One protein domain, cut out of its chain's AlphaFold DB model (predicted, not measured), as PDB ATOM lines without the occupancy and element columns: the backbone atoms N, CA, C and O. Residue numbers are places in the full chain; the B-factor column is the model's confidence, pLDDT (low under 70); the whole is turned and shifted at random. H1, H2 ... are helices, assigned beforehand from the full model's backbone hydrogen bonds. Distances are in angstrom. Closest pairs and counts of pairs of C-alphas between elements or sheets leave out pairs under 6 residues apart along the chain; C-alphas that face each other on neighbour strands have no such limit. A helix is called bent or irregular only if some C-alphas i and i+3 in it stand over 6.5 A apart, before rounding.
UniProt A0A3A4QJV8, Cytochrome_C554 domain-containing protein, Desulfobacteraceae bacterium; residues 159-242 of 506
ATOM      1  N   GLN A 159      25.042  24.205  32.127       91.75
ATOM      2  CA  GLN A 159      25.235  25.618  31.806       91.75
ATOM      3  C   GLN A 159      24.448  26.031  30.559       91.75
ATOM      4  O   GLN A 159      23.879  27.124  30.521       91.75
ATOM      5  N   ASN A 160      24.332  25.136  29.574       93.00
ATOM      6  CA  ASN A 160      23.567  25.404  28.362       93.00
ATOM      7  C   ASN A 160      22.061  25.508  28.652       93.00
ATOM      8  O   ASN A 160      21.373  26.343  28.064       93.00
ATOM      9  N   CYS A 161      21.551  24.740  29.619       92.81
ATOM     10  CA  CYS A 161      20.173  24.858  30.094       92.81
ATOM     11  C   CYS A 161      19.964  26.169  30.874       92.81
ATOM     12  O   CYS A 161      18.952  26.857  30.705       92.81
ATOM     13  N   TRP A 162      20.921  26.534  31.734       92.12
ATOM     14  CA  TRP A 162      20.829  27.700  32.621       92.12
ATOM     15  C   TRP A 162      20.733  29.026  31.880       92.12
ATOM     16  O   TRP A 162      19.971  29.887  32.315       92.12
ATOM     17  N   ASN A 163      21.372  29.137  30.714       90.31
ATOM     18  CA  ASN A 163      21.259  30.291  29.818       90.31
ATOM     19  C   ASN A 163      19.811  30.787  29.638       90.31
ATOM     20  O   ASN A 163      19.561  31.986  29.538       90.31
ATOM     21  N   CYS A 164      18.847  29.861  29.638       90.44
ATOM     22  CA  CYS A 164      17.428  30.167  29.474       90.44
ATOM     23  C   CYS A 164      16.603  29.888  30.734       90.44
ATOM     24  O   CYS A 164      15.604  30.565  30.978       90.44
ATOM     25  N   HIS A 165      16.988  28.888  31.529       91.81
ATOM     26  CA  HIS A 165      16.211  28.444  32.682       91.81
ATOM     27  C   HIS A 165      16.575  29.160  33.986       91.81
ATOM     28  O   HIS A 165      15.722  29.220  34.869       91.81
ATOM     29  N   GLU A 166      17.783  29.702  34.144       91.25
ATOM     30  CA  GLU A 166      18.238  30.267  35.419       91.25
ATOM     31  C   GLU A 166      17.452  31.517  35.809       91.25
ATOM     32  O   GLU A 166      16.707  31.491  36.789       91.25
ATOM     33  N   GLY A 167      17.532  32.576  35.001       90.00
ATOM     34  CA  GLY A 167      16.868  33.850  35.283       90.00
ATOM     35  C   GLY A 167      15.354  33.718  35.511       90.00
ATOM     36  O   GLY A 167      14.854  34.168  36.547       90.00
ATOM     37  N   PRO A 168      14.592  33.077  34.599       89.38
ATOM     38  CA  PRO A 168      13.158  32.887  34.785       89.38
ATOM     39  C   PRO A 168      12.795  32.035  36.004       89.38
ATOM     40  O   PRO A 168      11.808  32.353  36.666       89.38
ATOM     41  N   ASN A 169      13.549  30.976  36.324       91.88
ATOM     42  CA  ASN A 169      13.245  30.153  37.498       91.88
ATOM     43  C   ASN A 169      13.636  30.833  38.810       91.88
ATOM     44  O   ASN A 169      12.920  30.673  39.796       91.88
ATOM     45  N   MET A 170      14.700  31.633  38.827       92.12
ATOM     46  CA  MET A 170      14.990  32.509  39.959       92.12
ATOM     47  C   MET A 170      13.824  33.483  40.166       92.12
ATOM     48  O   MET A 170      13.238  33.516  41.244       92.12
ATOM     49  N   LYS A 171      13.405  34.196  39.108       91.81
ATOM     50  CA  LYS A 171      12.313  35.178  39.185       91.81
ATOM     51  C   LYS A 171      10.995  34.557  39.660       91.81
ATOM     52  O   LYS A 171      10.325  35.151  40.486       91.81
ATOM     53  N   LYS A 172      10.607  33.401  39.121       91.19
ATOM     54  CA  LYS A 172       9.277  32.804  39.351       91.19
ATOM     55  C   LYS A 172       9.192  31.868  40.554       91.19
ATOM     56  O   LYS A 172       8.096  31.492  40.932       91.19
ATOM     57  N   ARG A 173      10.328  31.351  41.032       93.19
ATOM     58  CA  ARG A 173      10.359  30.231  41.991       93.19
ATOM     59  C   ARG A 173      11.454  30.360  43.046       93.19
ATOM     60  O   ARG A 173      11.607  29.442  43.848       93.19
ATOM     61  N   GLY A 174      12.278  31.410  43.010       94.25
ATOM     62  CA  GLY A 174      13.426  31.543  43.912       94.25
ATOM     63  C   GLY A 174      14.413  30.381  43.772       94.25
ATOM     64  O   GLY A 174      14.996  29.931  44.757       94.25
ATOM     65  N   ARG A 175      14.509  29.802  42.566       93.44
ATOM     66  CA  ARG A 175      15.329  28.620  42.297       93.44
ATOM     67  C   ARG A 175      16.782  29.008  42.055       93.44
ATOM     68  O   ARG A 175      17.041  29.897  41.248       93.44
ATOM     69  N   THR A 176      17.695  28.259  42.660       92.06
ATOM     70  CA  THR A 176      19.126  28.270  42.329       92.06
ATOM     71  C   THR A 176      19.606  26.898  41.870       92.06
ATOM     72  O   THR A 176      18.872  25.915  41.977       92.06
ATOM     73  N   TRP A 177      20.807  26.839  41.295       89.62
ATOM     74  CA  TRP A 177      21.349  25.648  40.622       89.62
ATOM     75  C   TRP A 177      22.673  25.167  41.222       89.62
ATOM     76  O   TRP A 177      23.445  24.456  40.575       89.62
ATOM     77  N   ASP A 178      22.937  25.572  42.458       88.75
ATOM     78  CA  ASP A 178      24.123  25.211  43.220       88.75
ATOM     79  C   ASP A 178      23.916  23.927  44.047       88.75
ATOM     80  O   ASP A 178      22.802  23.457  44.286       88.75
ATOM     81  N   ALA A 179      25.034  23.343  44.479       93.12
ATOM     82  CA  ALA A 179      25.063  22.141  45.305       93.12
ATOM     83  C   ALA A 179      24.672  22.388  46.774       93.12
ATOM     84  O   ALA A 179      24.448  21.430  47.509       93.12
ATOM     85  N   GLU A 180      24.611  23.636  47.232       91.50
ATOM     86  CA  GLU A 180      24.295  23.959  48.629       91.50
ATOM     87  C   GLU A 180      22.784  23.922  48.883       91.50
ATOM     88  O   GLU A 180      22.328  23.576  49.975       91.50
ATOM     89  N   THR A 181      22.007  24.244  47.852       92.12
ATOM     90  CA  THR A 181      20.553  24.393  47.913       92.12
ATOM     91  C   THR A 181      19.786  23.199  47.350       92.12
ATOM     92  O   THR A 181      18.605  23.059  47.655       92.12
ATOM     93  N   ASP A 182      20.405  22.324  46.551       95.38
ATOM     94  CA  ASP A 182      19.756  21.125  46.010       95.38
ATOM     95  C   ASP A 182      20.577  19.854  46.264       95.38
ATOM     96  O   ASP A 182      21.711  19.713  45.797       95.38
ATOM     97  N   ILE A 183      19.983  18.887  46.972       95.00
ATOM     98  CA  ILE A 183      20.659  17.633  47.325       95.00
ATOM     99  C   ILE A 183      21.039  16.801  46.099       95.00
ATOM    100  O   ILE A 183      22.059  16.118  46.125       95.00
ATOM    101  N   HIS A 184      20.271  16.849  45.012       95.31
ATOM    102  CA  HIS A 184      20.585  16.096  43.800       95.31
ATOM    103  C   HIS A 184      21.782  16.712  43.087       95.31
ATOM    104  O   HIS A 184      22.696  15.988  42.682       95.31
ATOM    105  N   LYS A 185      21.841  18.048  43.023       94.38
ATOM    106  CA  LYS A 185      23.017  18.752  42.503       94.38
ATOM    107  C   LYS A 185      24.252  18.491  43.367       94.38
ATOM    108  O   LYS A 185      25.317  18.210  42.821       94.38
ATOM    109  N   ALA A 186      24.099  18.458  44.694       94.62
ATOM    110  CA  ALA A 186      25.159  18.082  45.634       94.62
ATOM    111  C   ALA A 186      25.708  16.663  45.409       94.62
ATOM    112  O   ALA A 186      26.845  16.364  45.767       94.62
ATOM    113  N   ARG A 187      24.904  15.774  44.815       94.00
ATOM    114  CA  ARG A 187      25.292  14.405  44.436       94.00
ATOM    115  C   ARG A 187      25.715  14.273  42.971       94.00
ATOM    116  O   ARG A 187      25.911  13.155  42.500       94.00
ATOM    117  N   GLY A 188      25.893  15.390  42.266       92.81
ATOM    118  CA  GLY A 188      26.406  15.426  40.898       92.81
ATOM    119  C   GLY A 188      25.384  15.054  39.822       92.81
ATOM    120  O   GLY A 188      25.786  14.697  38.716       92.81
ATOM    121  N   LEU A 189      24.079  15.108  40.114       93.62
ATOM    122  CA  LEU A 189      23.055  14.928  39.083       93.62
ATOM    123  C   LEU A 189      22.987  16.175  38.186       93.62
ATOM    124  O   LEU A 189      23.064  17.308  38.666       93.62
ATOM    125  N   THR A 190      22.841  15.940  36.882       93.19
ATOM    126  CA  THR A 190      22.684  16.965  35.840       93.19
ATOM    127  C   THR A 190      21.221  17.106  35.426       93.19
ATOM    128  O   THR A 190      20.403  16.220  35.685       93.19
ATOM    129  N   CYS A 191      20.879  18.194  34.737       93.75
ATOM    130  CA  CYS A 191      19.531  18.473  34.240       93.75
ATOM    131  C   CYS A 191      18.971  17.287  33.439       93.75
ATOM    132  O   CYS A 191      17.880  16.789  33.723       93.75
ATOM    133  N   VAL A 192      19.759  16.777  32.485       94.19
ATOM    134  CA  VAL A 192      19.359  15.669  31.604       94.19
ATOM    135  C   VAL A 192      19.331  14.302  32.280       94.19
ATOM    136  O   VAL A 192      18.848  13.339  31.690       94.19
ATOM    137  N   TYR A 193      19.805  14.198  33.525       93.62
ATOM    138  CA  TYR A 193      19.653  12.969  34.295       93.62
ATOM    139  C   TYR A 193      18.180  12.685  34.601       93.62
ATOM    140  O   TYR A 193      17.724  11.546  34.457       93.62
ATOM    141  N   CYS A 194      17.448  13.727  35.004       94.00
ATOM    142  CA  CYS A 194      16.013  13.666  35.268       94.00
ATOM    143  C   CYS A 194      15.187  13.990  34.019       94.00
ATOM    144  O   CYS A 194      14.134  13.385  33.833       94.00
ATOM    145  N   HIS A 195      15.683  14.892  33.164       95.19
ATOM    146  CA  HIS A 195      15.029  15.367  31.942       95.19
ATOM    147  C   HIS A 195      15.727  14.850  30.664       95.19
ATOM    148  O   HIS A 195      16.315  15.647  29.928       95.19
ATOM    149  N   PRO A 196      15.741  13.530  30.391       93.25
ATOM    150  CA  PRO A 196      16.330  13.007  29.160       93.25
ATOM    151  C   PRO A 196      15.542  13.477  27.932       93.25
ATOM    152  O   PRO A 196      14.335  13.651  28.015       93.25
ATOM    153  N   ALA A 197      16.210  13.651  26.792       90.12
ATOM    154  CA  ALA A 197      15.572  14.109  25.550       90.12
ATOM    155  C   ALA A 197      15.583  13.076  24.411       90.12
ATOM    156  O   ALA A 197      15.074  13.372  23.343       90.12
ATOM    157  N   GLY A 198      16.194  11.900  24.613       85.69
ATOM    158  CA  GLY A 198      16.264  10.859  23.580       85.69
ATOM    159  C   GLY A 198      16.945  11.304  22.276       85.69
ATOM    160  O   GLY A 198      17.703  12.272  22.251       85.69
ATOM    161  N   GLU A 199      16.705  10.555  21.197       88.12
ATOM    162  CA  GLU A 199      17.104  10.931  19.826       88.12
ATOM    163  C   GLU A 199      16.052  11.828  19.148       88.12
ATOM    164  O   GLU A 199      16.366  12.580  18.226       88.12
ATOM    165  N   ASP A 200      14.813  11.790  19.634       91.25
ATOM    166  CA  ASP A 200      13.682  12.606  19.186       91.25
ATOM    167  C   ASP A 200      13.733  14.053  19.705       91.25
ATOM    168  O   ASP A 200      12.973  14.896  19.235       91.25
ATOM    169  N   HIS A 201      14.670  14.359  20.611       91.88
ATOM    170  CA  HIS A 201      14.882  15.677  21.223       91.88
ATOM    171  C   HIS A 201      13.677  16.185  22.025       91.88
ATOM    172  O   HIS A 201      13.570  17.379  22.333       91.88
ATOM    173  N   GLU A 202      12.802  15.268  22.430       92.88
ATOM    174  CA  GLU A 202      11.660  15.559  23.276       92.88
ATOM    175  C   GLU A 202      12.089  15.539  24.738       92.88
ATOM    176  O   GLU A 202      12.068  14.510  25.411       92.88
ATOM    177  N   ILE A 203      12.531  16.704  25.229       93.69
ATOM    178  CA  ILE A 203      13.005  16.868  26.607       93.69
ATOM    179  C   ILE A 203      11.888  16.467  27.569       93.69
ATOM    180  O   ILE A 203      10.883  17.168  27.721       93.69
ATOM    181  N   ALA A 204      12.108  15.350  28.253       95.06
ATOM    182  CA  ALA A 204      11.173  14.789  29.198       95.06
ATOM    183  C   ALA A 204      10.828  15.808  30.283       95.06
ATOM    184  O   ALA A 204      11.706  16.487  30.829       95.06
ATOM    185  N   LYS A 205       9.548  15.917  30.633       92.69
ATOM    186  CA  LYS A 205       9.063  16.935  31.570       92.69
ATOM    187  C   LYS A 205       8.212  16.347  32.685       92.69
ATOM    188  O   LYS A 205       7.626  15.272  32.574       92.69
ATOM    189  N   GLY A 206       8.168  17.090  33.784       91.06
ATOM    190  CA  GLY A 206       7.239  16.837  34.877       91.06
ATOM    191  C   GLY A 206       5.844  17.363  34.561       91.06
ATOM    192  O   GLY A 206       5.616  18.018  33.540       91.06
ATOM    193  N   ASP A 207       4.930  17.103  35.484       89.62
ATOM    194  CA  ASP A 207       3.560  17.605  35.457       89.62
ATOM    195  C   ASP A 207       3.504  19.016  36.066       89.62
ATOM    196  O   ASP A 207       3.585  19.210  37.289       89.62
ATOM    197  N   ALA A 208       3.473  20.019  35.187       85.19
ATOM    198  CA  ALA A 208       3.467  21.423  35.579       85.19
ATOM    199  C   ALA A 208       2.048  21.846  35.973       85.19
ATOM    200  O   ALA A 208       1.075  21.486  35.321       85.19
ATOM    201  N   LEU A 209       1.937  22.642  37.040       81.88
ATOM    202  CA  LEU A 209       0.640  23.171  37.469       81.88
ATOM    203  C   LEU A 209       0.110  24.193  36.453       81.88
ATOM    204  O   LEU A 209      -1.063  24.166  36.109       81.88
ATOM    205  N   ILE A 210       1.011  25.042  35.950       78.31
ATOM    206  CA  ILE A 210       0.717  26.129  35.014       78.31
ATOM    207  C   ILE A 210       1.190  25.773  33.615       78.31
ATOM    208  O   ILE A 210       2.352  25.406  33.408       78.31
ATOM    209  N   GLY A 211       0.327  26.066  32.645       73.81
ATOM    210  CA  GLY A 211       0.634  26.005  31.225       73.81
ATOM    211  C   GLY A 211       0.194  24.702  30.566       73.81
ATOM    212  O   GLY A 211      -0.052  23.691  31.209       73.81
ATOM    213  N   SER A 212       0.078  24.759  29.244       78.00
ATOM    214  CA  SER A 212      -0.417  23.660  28.408       78.00
ATOM    215  C   SER A 212       0.582  23.232  27.330       78.00
ATOM    216  O   SER A 212       0.230  22.571  26.350       78.00
ATOM    217  N   VAL A 213       1.840  23.664  27.462       82.12
ATOM    218  CA  VAL A 213       2.878  23.377  26.472       82.12
ATOM    219  C   VAL A 213       3.330  21.932  26.632       82.12
ATOM    220  O   VAL A 213       3.932  21.576  27.644       82.12
ATOM    221  N   ARG A 214       3.079  21.135  25.587       89.25
ATOM    222  CA  ARG A 214       3.484  19.728  25.484       89.25
ATOM    223  C   ARG A 214       3.011  18.863  26.654       89.25
ATOM    224  O   ARG A 214       3.786  18.102  27.223       89.25
ATOM    225  N   ASN A 215       1.732  18.977  27.018       89.25
ATOM    226  CA  ASN A 215       1.125  18.121  28.050       89.25
ATOM    227  C   ASN A 215       1.151  16.630  27.665       89.25
ATOM    228  O   ASN A 215       1.103  15.770  28.535       89.25
ATOM    229  N   ASP A 216       1.296  16.305  26.377       92.94
ATOM    230  CA  ASP A 216       1.579  14.944  25.902       92.94
ATOM    231  C   ASP A 216       2.884  14.360  26.474       92.94
ATOM    232  O   ASP A 216       3.025  13.143  26.535       92.94
ATOM    233  N   LEU A 217       3.808  15.211  26.938       94.12
ATOM    234  CA  LEU A 217       5.041  14.812  27.615       94.12
ATOM    235  C   LEU A 217       4.949  14.880  29.151       94.12
ATOM    236  O   LEU A 217       5.967  14.698  29.820       94.12
ATOM    237  N   ASP A 218       3.787  15.169  29.744       93.31
ATOM    238  CA  ASP A 218       3.633  15.168  31.205       93.31
ATOM    239  C   ASP A 218       4.065  13.822  31.806       93.31
ATOM    240  O   ASP A 218       3.680  12.757  31.329       93.31
ATOM    241  N   ASN A 219       4.833  13.870  32.901       93.75
ATOM    242  CA  ASN A 219       5.325  12.695  33.635       93.75
ATOM    243  C   ASN A 219       6.283  11.781  32.848       93.75
ATOM    244  O   ASN A 219       6.470  10.626  33.218       93.75
ATOM    245  N   THR A 220       6.922  12.290  31.793       95.44
ATOM    246  CA  THR A 220       7.962  11.545  31.055       95.44
ATOM    247  C   THR A 220       9.337  11.633  31.712       95.44
ATOM    248  O   THR A 220      10.211  10.811  31.437       95.44
ATOM    249  N   MET A 221       9.561  12.634  32.573       95.00
ATOM    250  CA  MET A 221      10.812  12.758  33.327       95.00
ATOM    251  C   MET A 221      10.944  11.653  34.382       95.00
ATOM    252  O   MET A 221       9.941  11.146  34.882       95.00
ATOM    253  N   LYS A 222      12.176  11.348  34.805       94.44
ATOM    254  CA  LYS A 222      12.386  10.458  35.958       94.44
ATOM    255  C   LYS A 222      11.797  11.091  37.216       94.44
ATOM    256  O   LYS A 222      12.183  12.197  37.593       94.44
ATOM    257  N   SER A 223      10.890  10.385  37.873       94.31
ATOM    258  CA  SER A 223      10.229  10.820  39.099       94.31
ATOM    259  C   SER A 223      11.049  10.486  40.351       94.31
ATOM    260  O   SER A 223      11.973   9.670  40.329       94.31
ATOM    261  N   CYS A 224      10.668  11.069  41.492       94.25
ATOM    262  CA  CYS A 224      11.236  10.701  42.792       94.25
ATOM    263  C   CYS A 224      11.042   9.203  43.091       94.25
ATOM    264  O   CYS A 224      11.929   8.563  43.655       94.25
ATOM    265  N   VAL A 225       9.889   8.648  42.698       94.00
ATOM    266  CA  VAL A 225       9.508   7.248  42.932       94.00
ATOM    267  C   VAL A 225      10.434   6.299  42.177       94.00
ATOM    268  O   VAL A 225      10.861   5.297  42.749       94.00
ATOM    269  N   ASP A 226      10.813   6.641  40.945       95.50
ATOM    270  CA  ASP A 226      11.680   5.793  40.121       95.50
ATOM    271  C   ASP A 226      13.010   5.504  40.818       95.50
ATOM    272  O   ASP A 226      13.449   4.358  40.884       95.50
ATOM    273  N   CYS A 227      13.629   6.523  41.417       95.38
ATOM    274  CA  CYS A 227      14.913   6.365  42.096       95.38
ATOM    275  C   CYS A 227      14.761   5.895  43.550       95.38
ATOM    276  O   CYS A 227      15.433   4.953  43.962       95.38
ATOM    277  N   HIS A 228      13.891   6.532  44.338       94.75
ATOM    278  CA  HIS A 228      13.858   6.350  45.796       94.75
ATOM    279  C   HIS A 228      12.989   5.184  46.276       94.75
ATOM    280  O   HIS A 228      13.144   4.752  47.421       94.75
ATOM    281  N   ILE A 229      12.083   4.686  45.429       92.69
ATOM    282  CA  ILE A 229      11.186   3.567  45.750       92.69
ATOM    283  C   ILE A 229      11.495   2.373  44.846       92.69
ATOM    284  O   ILE A 229      11.748   1.281  45.345       92.69
ATOM    285  N   ASN A 230      11.544   2.591  43.531       94.12
ATOM    286  CA  ASN A 230      11.761   1.519  42.557       94.12
ATOM    287  C   ASN A 230      13.247   1.166  42.373       94.12
ATOM    288  O   ASN A 230      13.562   0.151  41.756       94.12
ATOM    289  N   GLY A 231      14.166   1.977  42.910       92.94
ATOM    290  CA  GLY A 231      15.599   1.686  42.899       92.94
ATOM    291  C   GLY A 231      16.264   1.812  41.526       92.94
ATOM    292  O   GLY A 231      17.287   1.175  41.293       92.94
ATOM    293  N   ALA A 232      15.720   2.633  40.619       91.88
ATOM    294  CA  ALA A 232      16.297   2.858  39.290       91.88
ATOM    295  C   ALA A 232      17.700   3.498  39.330       91.88
ATOM    296  O   ALA A 232      18.446   3.406  38.356       91.88
ATOM    297  N   ASP A 233      18.066   4.141  40.444       91.50
ATOM    298  CA  ASP A 233      19.421   4.629  40.705       91.50
ATOM    299  C   ASP A 233      19.942   4.043  42.027       91.50
ATOM    300  O   ASP A 233      19.447   4.421  43.091       91.50
ATOM    301  N   PRO A 234      20.968   3.174  42.007       89.62
ATOM    302  CA  PRO A 234      21.511   2.571  43.224       89.62
ATOM    303  C   PRO A 234      22.209   3.583  44.149       89.62
ATOM    304  O   PRO A 234      22.489   3.266  45.303       89.62
ATOM    305  N   ARG A 235      22.507   4.797  43.667       90.62
ATOM    306  CA  ARG A 235      23.069   5.887  44.481       90.62
ATOM    307  C   ARG A 235      21.990   6.611  45.287       90.62
ATOM    308  O   ARG A 235      22.323   7.328  46.232       90.62
ATOM    309  N   ALA A 236      20.719   6.472  44.906       91.94
ATOM    310  CA  ALA A 236      19.610   7.097  45.605       91.94
ATOM    311  C   ALA A 236      19.339   6.371  46.927       91.94
ATOM    312  O   ALA A 236      19.318   5.144  47.009       91.94
ATOM    313  N   THR A 237      19.107   7.139  47.989       89.19
ATOM    314  CA  THR A 237      18.700   6.564  49.272       89.19
ATOM    315  C   THR A 237      17.295   5.991  49.149       89.19
ATOM    316  O   THR A 237      16.396   6.695  48.685       89.19
ATOM    317  N   GLN A 238      17.072   4.764  49.621       88.00
ATOM    318  CA  GLN A 238      15.714   4.232  49.720       88.00
ATOM    319  C   GLN A 238      14.887   5.052  50.714       88.00
ATOM    320  O   GLN A 238      15.346   5.342  51.824       88.00
ATOM    321  N   ALA A 239      13.672   5.424  50.311       85.94
ATOM    322  CA  ALA A 239      12.765   6.199  51.144       85.94
ATOM    323  C   ALA A 239      12.339   5.391  52.383       85.94
ATOM    324  O   ALA A 239      11.734   4.327  52.268       85.94
ATOM    325  N   LYS A 240      12.645   5.909  53.576       85.25
ATOM    326  CA  LYS A 240      12.217   5.349  54.867       85.25
ATOM    327  C   LYS A 240      11.499   6.435  55.658       85.25
ATOM    328  O   LYS A 240      12.126   7.180  56.404       85.25
ATOM    329  N   HIS A 241      10.195   6.547  55.439       87.56
ATOM    330  CA  HIS A 241       9.346   7.505  56.140       87.56
ATOM    331  C   HIS A 241       8.775   6.888  57.421       87.56
ATOM    332  O   HIS A 241       8.442   5.707  57.450       87.56
ATOM    333  N   THR A 242       8.652   7.693  58.474       84.50
ATOM    334  CA  THR A 242       8.109   7.290  59.785       84.50
ATOM    335  C   THR A 242       6.632   7.663  59.958       84.50
ATOM    336  O   THR A 242       6.090   7.548  61.055       84.50
TER     337      THR A 242
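AT A GLANCE: This is residues 159 to 242 of the 506 residues of the protein "Cytochrome_C554 domain-containing protein" of Desulfobacteraceae bacterium (UniProt A0A3A4QJV8). Little regular structure is present: a chain mostly of loops winds through four separate helices, with the longer H1 at one side and the short H2, H3 and H4 strung along the rest. Residues 195 to 223 make a wide loop between H3 and H4, and residues 229 to 242 form an end stretch. The printed part has 84 residues, 28 of them in H1, H2, H3 and H4, in that order, with no named strand; its class is all helix. It is only just compact, close to loose, with a radius of gyration of the C-alphas of 14.1 A and spans of 35 by 31 by 27 A.

HOW THE PARTS SIT: H1, residues 159 to 173, and H3, residues 191 to 194, are close but not clearly touching; their closest C-alphas, of Cys 161 and Cys 191, are 7.6 A apart. H2, residues 183 to 186, is apart from H1, H3 and H4, residues 224 to 228. H4 is also apart from H1 and H3. In H4 every O i to N i+4 pair is within hydrogen-bond range, in H1 8 of 11; H2 and H3 are too short for such a pair.

IN THESE COORDINATES: H1 measures 18.6 A from C-alpha 159 at (25.235, 25.618, 31.806) to C-alpha 173, and is only just irregular: C-alphas 164 and 167 are 6.9 A apart. H4 ends at C-alpha 228, (13.858, 6.350, 45.796).

THE WHOLE: The C-alphas farthest apart, of Asp 200 and Thr 242, are 41.3 A apart. The printed part has no cut, the link from H3 to H4 is long, and no printed residue is under 70 in pLDDT.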